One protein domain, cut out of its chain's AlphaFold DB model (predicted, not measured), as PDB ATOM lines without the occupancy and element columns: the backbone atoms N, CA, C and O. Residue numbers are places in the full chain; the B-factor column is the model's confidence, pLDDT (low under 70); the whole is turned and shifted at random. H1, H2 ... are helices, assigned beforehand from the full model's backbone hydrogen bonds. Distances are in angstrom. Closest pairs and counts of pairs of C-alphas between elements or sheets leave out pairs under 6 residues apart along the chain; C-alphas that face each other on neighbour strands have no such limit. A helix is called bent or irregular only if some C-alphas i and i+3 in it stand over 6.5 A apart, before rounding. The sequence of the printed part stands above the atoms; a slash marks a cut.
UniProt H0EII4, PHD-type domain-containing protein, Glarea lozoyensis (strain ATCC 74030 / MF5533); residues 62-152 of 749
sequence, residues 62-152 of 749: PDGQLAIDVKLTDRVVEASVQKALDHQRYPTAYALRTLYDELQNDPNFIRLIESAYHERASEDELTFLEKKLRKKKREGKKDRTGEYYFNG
ATOM      1  N   PRO A  62      54.309  42.860  19.533       53.19
ATOM      2  CA  PRO A  62      54.913  42.941  18.198       53.19
ATOM      3  C   PRO A  62      54.233  43.951  17.258       53.19
ATOM      4  O   PRO A  62      54.891  44.500  16.379       53.19
ATOM      5  N   ASP A  63      52.952  44.262  17.482       47.50
ATOM      6  CA  ASP A  63      52.155  45.213  16.691       47.50
ATOM      7  C   ASP A  63      52.292  46.687  17.138       47.50
ATOM      8  O   ASP A  63      51.476  47.539  16.770       47.50
ATOM      9  N   GLY A  64      53.287  47.005  17.979       54.28
ATOM     10  CA  GLY A  64      53.550  48.364  18.472       54.28
ATOM     11  C   GLY A  64      52.517  48.884  19.481       54.28
ATOM     12  O   GLY A  64      52.375  50.092  19.661       54.28
ATOM     13  N   GLN A  65      51.769  47.981  20.115       60.25
ATOM     14  CA  GLN A  65      50.667  48.263  21.042       60.25
ATOM     15  C   GLN A  65      50.864  47.472  22.349       60.25
ATOM     16  O   GLN A  65      51.721  46.596  22.404       60.25
ATOM     17  N   LEU A  66      50.122  47.802  23.413       59.50
ATOM     18  CA  LEU A  66      50.276  47.168  24.737       59.50
ATOM     19  C   LEU A  66      50.160  45.632  24.637       59.50
ATOM     20  O   LEU A  66      49.263  45.131  23.953       59.50
ATOM     21  N   ALA A  67      51.082  44.909  25.279       63.12
ATOM     22  CA  ALA A  67      51.130  43.449  25.264       63.12
ATOM     23  C   ALA A  67      49.983  42.836  26.086       63.12
ATOM     24  O   ALA A  67      49.807  43.158  27.256       63.12
ATOM     25  N   ILE A  68      49.230  41.927  25.463       70.06
ATOM     26  CA  ILE A  68      47.964  41.402  25.987       70.06
ATOM     27  C   ILE A  68      48.210  40.241  26.965       70.06
ATOM     28  O   ILE A  68      48.535  39.136  26.523       70.06
ATOM     29  N   ASP A  69      47.984  40.433  28.270       75.94
ATOM     30  CA  ASP A  69      47.884  39.304  29.215       75.94
ATOM     31  C   ASP A  69      46.445  38.771  29.279       75.94
ATOM     32  O   ASP A  69      45.637  39.171  30.119       75.94
ATOM     33  N   VAL A  70      46.146  37.802  28.410       81.38
ATOM     34  CA  VAL A  70      44.866  37.069  28.398       81.38
ATOM     35  C   VAL A  70      44.551  36.461  29.773       81.38
ATOM     36  O   VAL A  70      43.411  36.495  30.226       81.38
ATOM     37  N   LYS A  71      45.569  35.994  30.514       83.31
ATOM     38  CA  LYS A  71      45.366  35.404  31.845       83.31
ATOM     39  C   LYS A  71      45.029  36.460  32.889       83.31
ATOM     40  O   LYS A  71      44.479  36.115  33.934       83.31
ATOM     41  N   LEU A  72      45.390  37.730  32.689       85.25
ATOM     42  CA  LEU A  72      44.909  38.831  33.526       85.25
ATOM     43  C   LEU A  72      43.437  39.112  33.228       85.25
ATOM     44  O   LEU A  72      42.654  39.180  34.173       85.25
ATOM     45  N   THR A  73      43.041  39.208  31.957       85.69
ATOM     46  CA  THR A  73      41.644  39.499  31.603       85.69
ATOM     47  C   THR A  73      40.685  38.378  31.986       85.69
ATOM     48  O   THR A  73      39.604  38.690  32.480       85.69
ATOM     49  N   ASP A  74      41.095  37.108  31.884       88.62
ATOM     50  CA  ASP A  74      40.328  35.962  32.397       88.62
ATOM     51  C   ASP A  74      40.006  36.155  33.890       88.62
ATOM     52  O   ASP A  74      38.844  36.197  34.295       88.62
ATOM     53  N   ARG A  75      41.046  36.379  34.710       89.69
ATOM     54  CA  ARG A  75      40.920  36.584  36.165       89.69
ATOM     55  C   ARG A  75      40.097  37.823  36.521       89.69
ATOM     56  O   ARG A  75      39.340  37.776  37.488       89.69
ATOM     57  N   VAL A  76      40.244  38.920  35.774       89.62
ATOM     58  CA  VAL A  76      39.452  40.145  35.974       89.62
ATOM     59  C   VAL A  76      37.977  39.859  35.701       89.62
ATOM     60  O   VAL A  76      37.145  40.109  36.571       89.62
ATOM     61  N   VAL A  77      37.641  39.266  34.552       90.25
ATOM     62  CA  VAL A  77      36.248  38.977  34.183       90.25
ATOM     63  C   VAL A  77      35.604  37.978  35.141       90.25
ATOM     64  O   VAL A  77      34.464  38.196  35.552       90.25
ATOM     65  N   GLU A  78      36.308  36.925  35.557       91.12
ATOM     66  CA  GLU A  78      35.776  35.960  36.526       91.12
ATOM     67  C   GLU A  78      35.558  36.588  37.912       91.12
ATOM     68  O   GLU A  78      34.505  36.375  38.520       91.12
ATOM     69  N   ALA A  79      36.460  37.465  38.372       91.00
ATOM     70  CA  ALA A  79      36.252  38.241  39.595       91.00
ATOM     71  C   ALA A  79      35.054  39.209  39.482       91.00
ATOM     72  O   ALA A  79      34.262  39.325  40.421       91.00
ATOM     73  N   SER A  80      34.871  39.872  38.336       91.75
ATOM     74  CA  SER A  80      33.723  40.752  38.068       91.75
ATOM     75  C   SER A  80      32.398  39.984  37.986       91.75
ATOM     76  O   SER A  80      31.375  40.476  38.472       91.75
ATOM     77  N   VAL A  81      32.404  38.769  37.424       92.81
ATOM     78  CA  VAL A  81      31.254  37.850  37.402       92.81
ATOM     79  C   VAL A  81      30.908  37.399  38.822       92.81
ATOM     80  O   VAL A  81      29.760  37.572  39.229       92.81
ATOM     81  N   GLN A  82      31.876  36.922  39.612       90.56
ATOM     82  CA  GLN A  82      31.630  36.498  40.996       90.56
ATOM     83  C   GLN A  82      31.092  37.651  41.855       90.56
ATOM     84  O   GLN A  82      30.052  37.517  42.494       90.56
ATOM     85  N   LYS A  83      31.707  38.837  41.775       92.56
ATOM     86  CA  LYS A  83      31.247  40.066  42.449       92.56
ATOM     87  C   LYS A  83      29.829  40.482  42.028       92.56
ATOM     88  O   LYS A  83      29.099  41.091  42.812       92.56
ATOM     89  N   ALA A  84      29.403  40.161  40.803       92.19
ATOM     90  CA  ALA A  84      28.022  40.355  40.365       92.19
ATOM     91  C   ALA A  84      27.062  39.290  40.937       92.19
ATOM     92  O   ALA A  84      25.927  39.641  41.274       92.19
ATOM     93  N   LEU A  85      27.499  38.036  41.103       89.94
ATOM     94  CA  LEU A  85      26.733  36.963  41.756       89.94
ATOM     95  C   LEU A  85      26.568  37.207  43.267       89.94
ATOM     96  O   LEU A  85      25.446  37.133  43.767       89.94
ATOM     97  N   ASP A  86      27.623  37.640  43.965       89.12
ATOM     98  CA  ASP A  86      27.596  38.053  45.383       89.12
ATOM     99  C   ASP A  86      26.576  39.179  45.651       89.12
ATOM    100  O   ASP A  86      26.035  39.330  46.749       89.12
ATOM    101  N   HIS A  87      26.307  40.000  44.633       87.50
ATOM    102  CA  HIS A  87      25.317  41.076  44.649       87.50
ATOM    103  C   HIS A  87      23.964  40.687  44.022       87.50
ATOM    104  O   HIS A  87      23.117  41.560  43.823       87.50
ATOM    105  N   GLN A  88      23.749  39.404  43.707       85.81
ATOM    106  CA  GLN A  88      22.539  38.848  43.075       85.81
ATOM    107  C   GLN A  88      22.163  39.538  41.745       85.81
ATOM    108  O   GLN A  88      21.011  39.542  41.308       85.81
ATOM    109  N   ARG A  89      23.151  40.125  41.057       90.44
ATOM    110  CA  ARG A  89      23.002  40.812  39.766       90.44
ATOM    111  C   ARG A  89      23.137  39.825  38.602       90.44
ATOM    112  O   ARG A  89      23.894  40.082  37.666       90.44
ATOM    113  N   TYR A  90      22.385  38.722  38.627       89.12
ATOM    114  CA  TYR A  90      22.474  37.645  37.628       89.12
ATOM    115  C   TYR A  90      22.440  38.126  36.157       89.12
ATOM    116  O   TYR A  90      23.279  37.680  35.378       89.12
ATOM    117  N   PRO A  91      21.595  39.103  35.745       91.25
ATOM    118  CA  PRO A  91      21.622  39.624  34.373       91.25
ATOM    119  C   PRO A  91      22.903  40.390  34.005       91.25
ATOM    120  O   PRO A  91      23.195  40.531  32.824       91.25
ATOM    121  N   THR A  92      23.654  40.904  34.986       89.56
ATOM    122  CA  THR A  92      24.973  41.524  34.777       89.56
ATOM    123  C   THR A  92      26.072  40.461  34.745       89.56
ATOM    124  O   THR A  92      26.915  40.517  33.860       89.56
ATOM    125  N   ALA A  93      26.033  39.464  35.640       91.00
ATOM    126  CA  ALA A  93      26.956  38.324  35.618       91.00
ATOM    127  C   ALA A  93      26.882  37.568  34.276       91.00
ATOM    128  O   ALA A  93      27.898  37.354  33.618       91.00
ATOM    129  N   TYR A  94      25.663  37.282  33.807       90.88
ATOM    130  CA  TYR A  94      25.399  36.661  32.505       90.88
ATOM    131  C   TYR A  94      25.908  37.533  31.355       90.88
ATOM    132  O   TYR A  94      26.491  37.034  30.393       90.88
ATOM    133  N   ALA A  95      25.704  38.851  31.463       91.81
ATOM    134  CA  ALA A  95      26.143  39.796  30.451       91.81
ATOM    135  C   ALA A  95      27.660  39.963  30.381       91.81
ATOM    136  O   ALA A  95      28.144  40.255  29.299       91.81
ATOM    137  N   LEU A  96      28.389  39.789  31.486       90.44
ATOM    138  CA  LEU A  96      29.851  39.770  31.495       90.44
ATOM    139  C   LEU A  96      30.370  38.456  30.899       90.44
ATOM    140  O   LEU A  96      31.119  38.497  29.927       90.44
ATOM    141  N   ARG A  97      29.909  37.305  31.413       90.75
ATOM    142  CA  ARG A  97      30.385  35.978  30.991       90.75
ATOM    143  C   ARG A  97      30.131  35.718  29.503       90.75
ATOM    144  O   ARG A  97      31.081  35.594  28.741       90.75
ATOM    145  N   THR A  98      28.873  35.791  29.058       89.00
ATOM    146  CA  THR A  98      28.498  35.526  27.651       89.00
ATOM    147  C   THR A  98      29.169  36.491  26.668       89.00
ATOM    148  O   THR A  98      29.429  36.135  25.525       89.00
ATOM    149  N   LEU A  99      29.423  37.737  27.081       88.81
ATOM    150  CA  LEU A  99      30.066  38.744  26.234       88.81
ATOM    151  C   LEU A  99      31.576  38.514  26.129       88.81
ATOM    152  O   LEU A  99      32.136  38.787  25.073       88.81
ATOM    153  N   TYR A 100      32.216  37.999  27.180       88.69
ATOM    154  CA  TYR A 100      33.606  37.554  27.125       88.69
ATOM    155  C   TYR A 100      33.740  36.280  26.288       88.69
ATOM    156  O   TYR A 100      34.518  36.265  25.341       88.69
ATOM    157  N   ASP A 101      32.904  35.266  26.534       86.31
ATOM    158  CA  ASP A 101      32.929  34.008  25.778       86.31
ATOM    159  C   ASP A 101      32.676  34.237  24.261       86.31
ATOM    160  O   ASP A 101      33.268  33.550  23.427       86.31
ATOM    161  N   GLU A 102      31.866  35.241  23.882       87.06
ATOM    162  CA  GLU A 102      31.654  35.674  22.484       87.06
ATOM    163  C   GLU A 102      32.815  36.490  21.875       87.06
ATOM    164  O   GLU A 102      32.956  36.510  20.651       87.06
ATOM    165  N   LEU A 103      33.609  37.209  22.680       82.94
ATOM    166  CA  LEU A 103      34.554  38.238  22.204       82.94
ATOM    167  C   LEU A 103      36.016  38.018  22.623       82.94
ATOM    168  O   LEU A 103      36.875  38.806  22.238       82.94
ATOM    169  N   GLN A 104      36.330  36.935  23.331       79.56
ATOM    170  CA  GLN A 104      37.697  36.468  23.608       79.56
ATOM    171  C   GLN A 104      38.549  36.280  22.336       79.56
ATOM    172  O   GLN A 104      39.772  36.325  22.391       79.56
ATOM    173  N   ASN A 105      37.914  36.123  21.169       79.56
ATOM    174  CA  ASN A 105      38.591  36.032  19.873       79.56
ATOM    175  C   ASN A 105      38.960  37.406  19.262       79.56
ATOM    176  O   ASN A 105      39.729  37.451  18.303       79.56
ATOM    177  N   ASP A 106      38.437  38.522  19.789       82.50
ATOM    178  CA  ASP A 106      38.778  39.887  19.359       82.50
ATOM    179  C   ASP A 106      39.947  40.426  20.224       82.50
ATOM    180  O   ASP A 106      39.707  40.891  21.343       82.50
ATOM    181  N   PRO A 107      41.207  40.500  19.743       79.31
ATOM    182  CA  PRO A 107      42.323  41.023  20.552       79.31
ATOM    183  C   PRO A 107      42.139  42.500  20.946       79.31
ATOM    184  O   PRO A 107      42.613  42.944  21.991       79.31
ATOM    185  N   ASN A 108      41.383  43.266  20.152       81.81
ATOM    186  CA  ASN A 108      40.980  44.634  20.494       81.81
ATOM    187  C   ASN A 108      39.974  44.691  21.656       81.81
ATOM    188  O   ASN A 108      39.895  45.706  22.339       81.81
ATOM    189  N   PHE A 109      39.204  43.625  21.887       83.38
ATOM    190  CA  PHE A 109      38.270  43.543  23.006       83.38
ATOM    191  C   PHE A 109      38.967  43.132  24.309       83.38
ATOM    192  O   PHE A 109      38.672  43.705  25.356       83.38
ATOM    193  N   ILE A 110      39.949  42.228  24.248       84.81
ATOM    194  CA  ILE A 110      40.786  41.902  25.414       84.81
ATOM    195  C   ILE A 110      41.515  43.165  25.905       84.81
ATOM    196  O   ILE A 110      41.422  43.530  27.076       84.81
ATOM    197  N   ARG A 111      42.130  43.918  24.984       83.88
ATOM    198  CA  ARG A 111      42.792  45.199  25.287       83.88
ATOM    199  C   ARG A 111      41.856  46.285  25.823       83.88
ATOM    200  O   ARG A 111      42.315  47.157  26.551       83.88
ATOM    201  N   LEU A 112      40.567  46.234  25.485       85.56
ATOM    202  CA  LEU A 112      39.535  47.123  26.029       85.56
ATOM    203  C   LEU A 112      39.193  46.786  27.492       85.56
ATOM    204  O   LEU A 112      38.909  47.687  28.277       85.56
ATOM    205  N   ILE A 113      39.239  45.507  27.877       86.06
ATOM    206  CA  ILE A 113      39.107  45.091  29.283       86.06
ATOM    207  C   ILE A 113      40.365  45.479  30.068       86.06
ATOM    208  O   ILE A 113      40.260  46.054  31.148       86.06
ATOM    209  N   GLU A 114      41.551  45.222  29.513       84.25
ATOM    210  CA  GLU A 114      42.834  45.571  30.134       84.25
ATOM    211  C   GLU A 114      42.986  47.092  30.340       84.25
ATOM    212  O   GLU A 114      43.406  47.544  31.408       84.25
ATOM    213  N   SER A 115      42.591  47.906  29.352       83.44
ATOM    214  CA  SER A 115      42.626  49.366  29.473       83.44
ATOM    215  C   SER A 115      41.578  49.901  30.453       83.44
ATOM    216  O   SER A 115      41.865  50.882  31.141       83.44
ATOM    217  N   ALA A 116      40.411  49.258  30.579       85.19
ATOM    218  CA  ALA A 116      39.422  49.596  31.603       85.19
ATOM    219  C   ALA A 116      39.957  49.304  33.017       85.19
ATOM    220  O   ALA A 116      40.008  50.218  33.840       85.19
ATOM    221  N   TYR A 117      40.458  48.086  33.258       86.56
ATOM    222  CA  TYR A 117      41.019  47.646  34.545       86.56
ATOM    223  C   TYR A 117      42.186  48.523  35.040       86.56
ATOM    224  O   TYR A 117      42.386  48.709  36.240       86.56
ATOM    225  N   HIS A 118      42.965  49.093  34.118       83.44
ATOM    226  CA  HIS A 118      44.074  49.995  34.437       83.44
ATOM    227  C   HIS A 118      43.716  51.495  34.440       83.44
ATOM    228  O   HIS A 118      44.631  52.318  34.470       83.44
ATOM    229  N   GLU A 119      42.428  51.865  34.400       77.38
ATOM    230  CA  GLU A 119      41.941  53.260  34.316       77.38
ATOM    231  C   GLU A 119      42.528  54.049  33.114       77.38
ATOM    232  O   GLU A 119      42.667  55.272  33.143       77.38
ATOM    233  N   ARG A 120      42.902  53.342  32.034       76.56
ATOM    234  CA  ARG A 120      43.557  53.878  30.820       76.56
ATOM    235  C   ARG A 120      42.631  53.970  29.598       76.56
ATOM    236  O   ARG A 120      43.034  54.563  28.600       76.56
ATOM    237  N   ALA A 121      41.442  53.372  29.650       80.75
ATOM    238  CA  ALA A 121      40.463  53.398  28.565       80.75
ATOM    239  C   ALA A 121      39.933  54.816  28.286       80.75
ATOM    240  O   ALA A 121      39.717  55.612  29.202       80.75
ATOM    241  N   SER A 122      39.674  55.119  27.016       84.00
ATOM    242  CA  SER A 122      39.025  56.366  26.600       84.00
ATOM    243  C   SER A 122      37.504  56.348  26.825       84.00
ATOM    244  O   SER A 122      36.872  55.298  26.929       84.00
ATOM    245  N   GLU A 123      36.880  57.527  26.872       86.00
ATOM    246  CA  GLU A 123      35.427  57.667  27.078       86.00
ATOM    247  C   GLU A 123      34.605  57.011  25.942       86.00
ATOM    248  O   GLU A 123      33.578  56.373  26.191       86.00
ATOM    249  N   ASP A 124      35.103  57.065  24.701       86.06
ATOM    250  CA  ASP A 124      34.514  56.375  23.541       86.06
ATOM    251  C   ASP A 124      34.607  54.838  23.662       86.06
ATOM    252  O   ASP A 124      33.674  54.112  23.311       86.06
ATOM    253  N   GLU A 125      35.715  54.326  24.202       84.50
ATOM    254  CA  GLU A 125      35.930  52.899  24.475       84.50
ATOM    255  C   GLU A 125      35.007  52.386  25.594       84.50
ATOM    256  O   GLU A 125      34.340  51.359  25.434       84.50
ATOM    257  N   LEU A 126      34.900  53.131  26.698       84.62
ATOM    258  CA  LEU A 126      34.034  52.782  27.825       84.62
ATOM    259  C   LEU A 126      32.544  52.838  27.454       84.62
ATOM    260  O   LEU A 126      31.786  51.932  27.805       84.62
ATOM    261  N   THR A 127      32.109  53.839  26.681       86.44
ATOM    262  CA  THR A 127      30.716  53.910  26.198       86.44
ATOM    263  C   THR A 127      30.401  52.835  25.148       86.44
ATOM    264  O   THR A 127      29.276  52.324  25.100       86.44
ATOM    265  N   PHE A 128      31.378  52.403  24.343       87.75
ATOM    266  CA  PHE A 128      31.241  51.232  23.468       87.75
ATOM    267  C   PHE A 128      31.077  49.925  24.267       87.75
ATOM    268  O   PHE A 128      30.198  49.114  23.947       87.75
ATOM    269  N   LEU A 129      31.866  49.748  25.331       87.25
ATOM    270  CA  LEU A 129      31.782  48.614  26.255       87.25
ATOM    271  C   LEU A 129      30.421  48.563  26.967       87.25
ATOM    272  O   LEU A 129      29.727  47.545  26.910       87.25
ATOM    273  N   GLU A 130      29.983  49.685  27.546       88.44
ATOM    274  CA  GLU A 130      28.676  49.843  28.194       88.44
ATOM    275  C   GLU A 130      27.521  49.516  27.228       88.44
ATOM    276  O   GLU A 130      26.581  48.796  27.576       88.44
ATOM    277  N   LYS A 131      27.616  49.962  25.970       90.75
ATOM    278  CA  LYS A 131      26.630  49.689  24.913       90.75
ATOM    279  C   LYS A 131      26.558  48.205  24.532       90.75
ATOM    280  O   LYS A 131      25.448  47.698  24.331       90.75
ATOM    281  N   LYS A 132      27.692  47.490  24.459       88.50
ATOM    282  CA  LYS A 132      27.706  46.020  24.294       88.50
ATOM    283  C   LYS A 132      27.095  45.333  25.530       88.50
ATOM    284  O   LYS A 132      26.166  44.534  25.380       88.50
ATOM    285  N   LEU A 133      27.519  45.704  26.741       89.38
ATOM    286  CA  LEU A 133      27.012  45.139  28.002       89.38
ATOM    287  C   LEU A 133      25.504  45.357  28.182       89.38
ATOM    288  O   LEU A 133      24.791  44.423  28.538       89.38
ATOM    289  N   ARG A 134      24.962  46.537  27.859       88.88
ATOM    290  CA  ARG A 134      23.513  46.817  27.909       88.88
ATOM    291  C   ARG A 134      22.691  45.946  26.955       88.88
ATOM    292  O   ARG A 134      21.550  45.613  27.289       88.88
ATOM    293  N   LYS A 135      23.241  45.537  25.801       89.75
ATOM    294  CA  LYS A 135      22.597  44.558  24.904       89.75
ATOM    295  C   LYS A 135      22.478  43.199  25.607       89.75
ATOM    296  O   LYS A 135      21.374  42.666  25.700       89.75
ATOM    297  N   LYS A 136      23.579  42.684  26.165       89.81
ATOM    298  CA  LYS A 136      23.614  41.382  26.854       89.81
ATOM    299  C   LYS A 136      22.883  41.370  28.206       89.81
ATOM    300  O   LYS A 136      22.211  40.397  28.523       89.81
ATOM    301  N   LYS A 137      22.870  42.479  28.950       91.56
ATOM    302  CA  LYS A 137      22.087  42.654  30.194       91.56
ATOM    303  C   LYS A 137      20.578  42.627  29.937       91.56
ATOM    304  O   LYS A 137      19.809  42.196  30.794       91.56
ATOM    305  N   ARG A 138      20.135  43.060  28.749       89.81
ATOM    306  CA  ARG A 138      18.742  42.898  28.296       89.81
ATOM    307  C   ARG A 138      18.427  41.446  27.941       89.81
ATOM    308  O   ARG A 138      17.322  41.005  28.231       89.81
ATOM    309  N   GLU A 139      19.382  40.724  27.360       87.38
ATOM    310  CA  GLU A 139      19.267  39.290  27.072       87.38
ATOM    311  C   GLU A 139      19.164  38.478  28.372       87.38
ATOM    312  O   GLU A 139      18.134  37.855  28.583       87.38
ATOM    313  N   GLY A 140      20.098  38.624  29.318       87.00
ATOM    314  CA  GLY A 140      20.045  37.943  30.625       87.00
ATOM    315  C   GLY A 140      18.836  38.302  31.508       87.00
ATOM    316  O   GLY A 140      18.493  37.559  32.427       87.00
ATOM    317  N   LYS A 141      18.170  39.438  31.245       86.94
ATOM    318  CA  LYS A 141      16.897  39.828  31.885       86.94
ATOM    319  C   LYS A 141      15.667  39.270  31.152       86.94
ATOM    320  O   LYS A 141      14.596  39.184  31.752       86.94
ATOM    321  N   LYS A 142      15.797  38.896  29.875       86.25
ATOM    322  CA  LYS A 142      14.749  38.221  29.101       86.25
ATOM    323  C   LYS A 142      14.538  36.828  29.695       86.25
ATOM    324  O   LYS A 142      15.501  36.107  29.946       86.25
ATOM    325  N   ASP A 143      13.280  36.486  29.955       78.69
ATOM    326  CA  ASP A 143      12.821  35.166  30.411       78.69
ATOM    327  C   ASP A 143      13.550  34.604  31.657       78.69
ATOM    328  O   ASP A 143      13.570  33.398  31.869       78.69
ATOM    329  N   ARG A 144      14.149  35.478  32.490       81.50
ATOM    330  CA  ARG A 144      15.050  35.128  33.615       81.50
ATOM    331  C   ARG A 144      16.266  34.264  33.223       81.50
ATOM    332  O   ARG A 144      16.870  33.639  34.089       81.50
ATOM    333  N   THR A 145      16.670  34.261  31.952       82.50
ATOM    334  CA  THR A 145      17.788  33.437  31.442       82.50
ATOM    335  C   THR A 145      19.067  33.555  32.270       82.50
ATOM    336  O   THR A 145      19.668  32.537  32.585       82.50
ATOM    337  N   GLY A 146      19.448  34.762  32.705       83.88
ATOM    338  CA  GLY A 146      20.631  34.956  33.546       83.88
ATOM    339  C   GLY A 146      20.512  34.367  34.957       83.88
ATOM    340  O   GLY A 146      21.521  33.981  35.522       83.88
ATOM    341  N   GLU A 147      19.307  34.271  35.526       83.00
ATOM    342  CA  GLU A 147      19.058  33.614  36.824       83.00
ATOM    343  C   GLU A 147      19.153  32.086  36.659       83.00
ATOM    344  O   GLU A 147      19.866  31.425  37.406       83.00
ATOM    345  N   TYR A 148      18.531  31.546  35.603       81.38
ATOM    346  CA  TYR A 148      18.586  30.122  35.242       81.38
ATOM    347  C   TYR A 148      19.992  29.625  34.861       81.38
ATOM    348  O   TYR A 148      20.313  28.467  35.102       81.38
ATOM    349  N   TYR A 149      20.824  30.484  34.264       82.94
ATOM    350  CA  TYR A 149      22.167  30.131  33.789       82.94
ATOM    351  C   TYR A 149      23.163  29.849  34.927       82.94
ATOM    352  O   TYR A 149      24.055  29.026  34.753       82.94
ATOM    353  N   PHE A 150      23.011  30.496  36.092       82.06
ATOM    354  CA  PHE A 150      23.865  30.240  37.266       82.06
ATOM    355  C   PHE A 150      23.190  29.360  38.328       82.06
ATOM    356  O   PHE A 150      23.879  28.609  39.013       82.06
ATOM    357  N   ASN A 151      21.858  29.402  38.448       75.12
ATOM    358  CA  ASN A 151      21.096  28.674  39.470       75.12
ATOM    359  C   ASN A 151      20.388  27.447  38.852       75.12
ATOM    360  O   ASN A 151      19.173  27.284  38.967       75.12
ATOM    361  N   GLY A 152      21.136  26.637  38.098       62.75
ATOM    362  CA  GLY A 152      20.615  25.662  37.131       62.75
ATOM    363  C   GLY A 152      20.012  24.364  37.689       62.75
ATOM    364  O   GLY A 152      20.390  23.294  37.220       62.75
TER     365      GLY A 152
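This is residues 62 to 152 of the 749 residues of the protein "PHD-type domain-containing protein" of Glarea lozoyensis (strain ATCC 74030 / MF5533) (UniProt H0EII4). A hairpin of two helices, H1 and H2, forms one side of this domain, and the long helix H4 crosses H2 on the side away from H1, so that H2 sits in the middle. The shorter helix H3 lies across one end, near the start of H1, while at the other end H4 kinks sharply near residue 142 and its last part folds over toward the start of H2; residues 62 to 69 make a tail before H1. The printed part has 91 residues with four named helices, in the order H1, H2, H3, H4, and no named strand; its class is all helix. It is compact, with a radius of gyration of the C-alphas of 13.6 A, and elongated, spanning 44 by 24 by 22 A.

H1, residues 70 to 86, and H2, residues 90 to 103, are a helical hairpin: they touch, closest at the C-alphas of Val 81 and Ala 93, 4.7 A apart, at a shallow tilt of 17 degrees, opposite ways. With residues 70 to 76 alone, H1 touches H3, residues 107 to 117, closest at the C-alphas of Thr 73 and Glu 114, 6.4 A apart, at a steep tilt of 57 degrees. H2 and H3 are close but not clearly touching; their closest C-alphas, of Leu 103 and Phe 109, are 6.5 A apart. H4, residues 123 to 150, touches H2 with 37 pairs of C-alphas within 8 A, closest at Pro 91 and Gly 140, 4.4 A, at a steep tilt of 63 degrees. With residues 125 to 129 alone, H4 only just touches H3, with 3 pairs of C-alphas within 8 A, the closest those of Leu 112 and Glu 125, 7.0 A apart; the two are about perpendicular, at 86 degrees. H1 and H4 are apart. The helix packing is mostly crossed: of the four pairs that touch, one is at a shallow tilt. In H3 every O i to N i+4 pair is within hydrogen-bond range; the counts are 12 of 13 in H1, 9 of 10 in H2 and 18 of 24 in H4.

H1 runs 24.2 A from C-alpha 70 at (44.866, 37.069, 28.398) to C-alpha 86. H2 measures 19.6 A and H3 15.5 A from first to last C-alpha. H4 measures 31.5 A and ends at C-alpha 150, at (23.865, 30.240, 37.266). It has a kink of 89 degrees near residue 142 and is irregular: C-alphas 143 and 146 are 8.4 A apart, and its line is a rough one.

The two C-alphas farthest apart are those of Pro 62 and Asp 143, 44.5 A. The printed part has no cut, and the three links between helices are tight. The mean pLDDT of the printed part is 83.8; residues 62 to 67 and residue 152 are under 70.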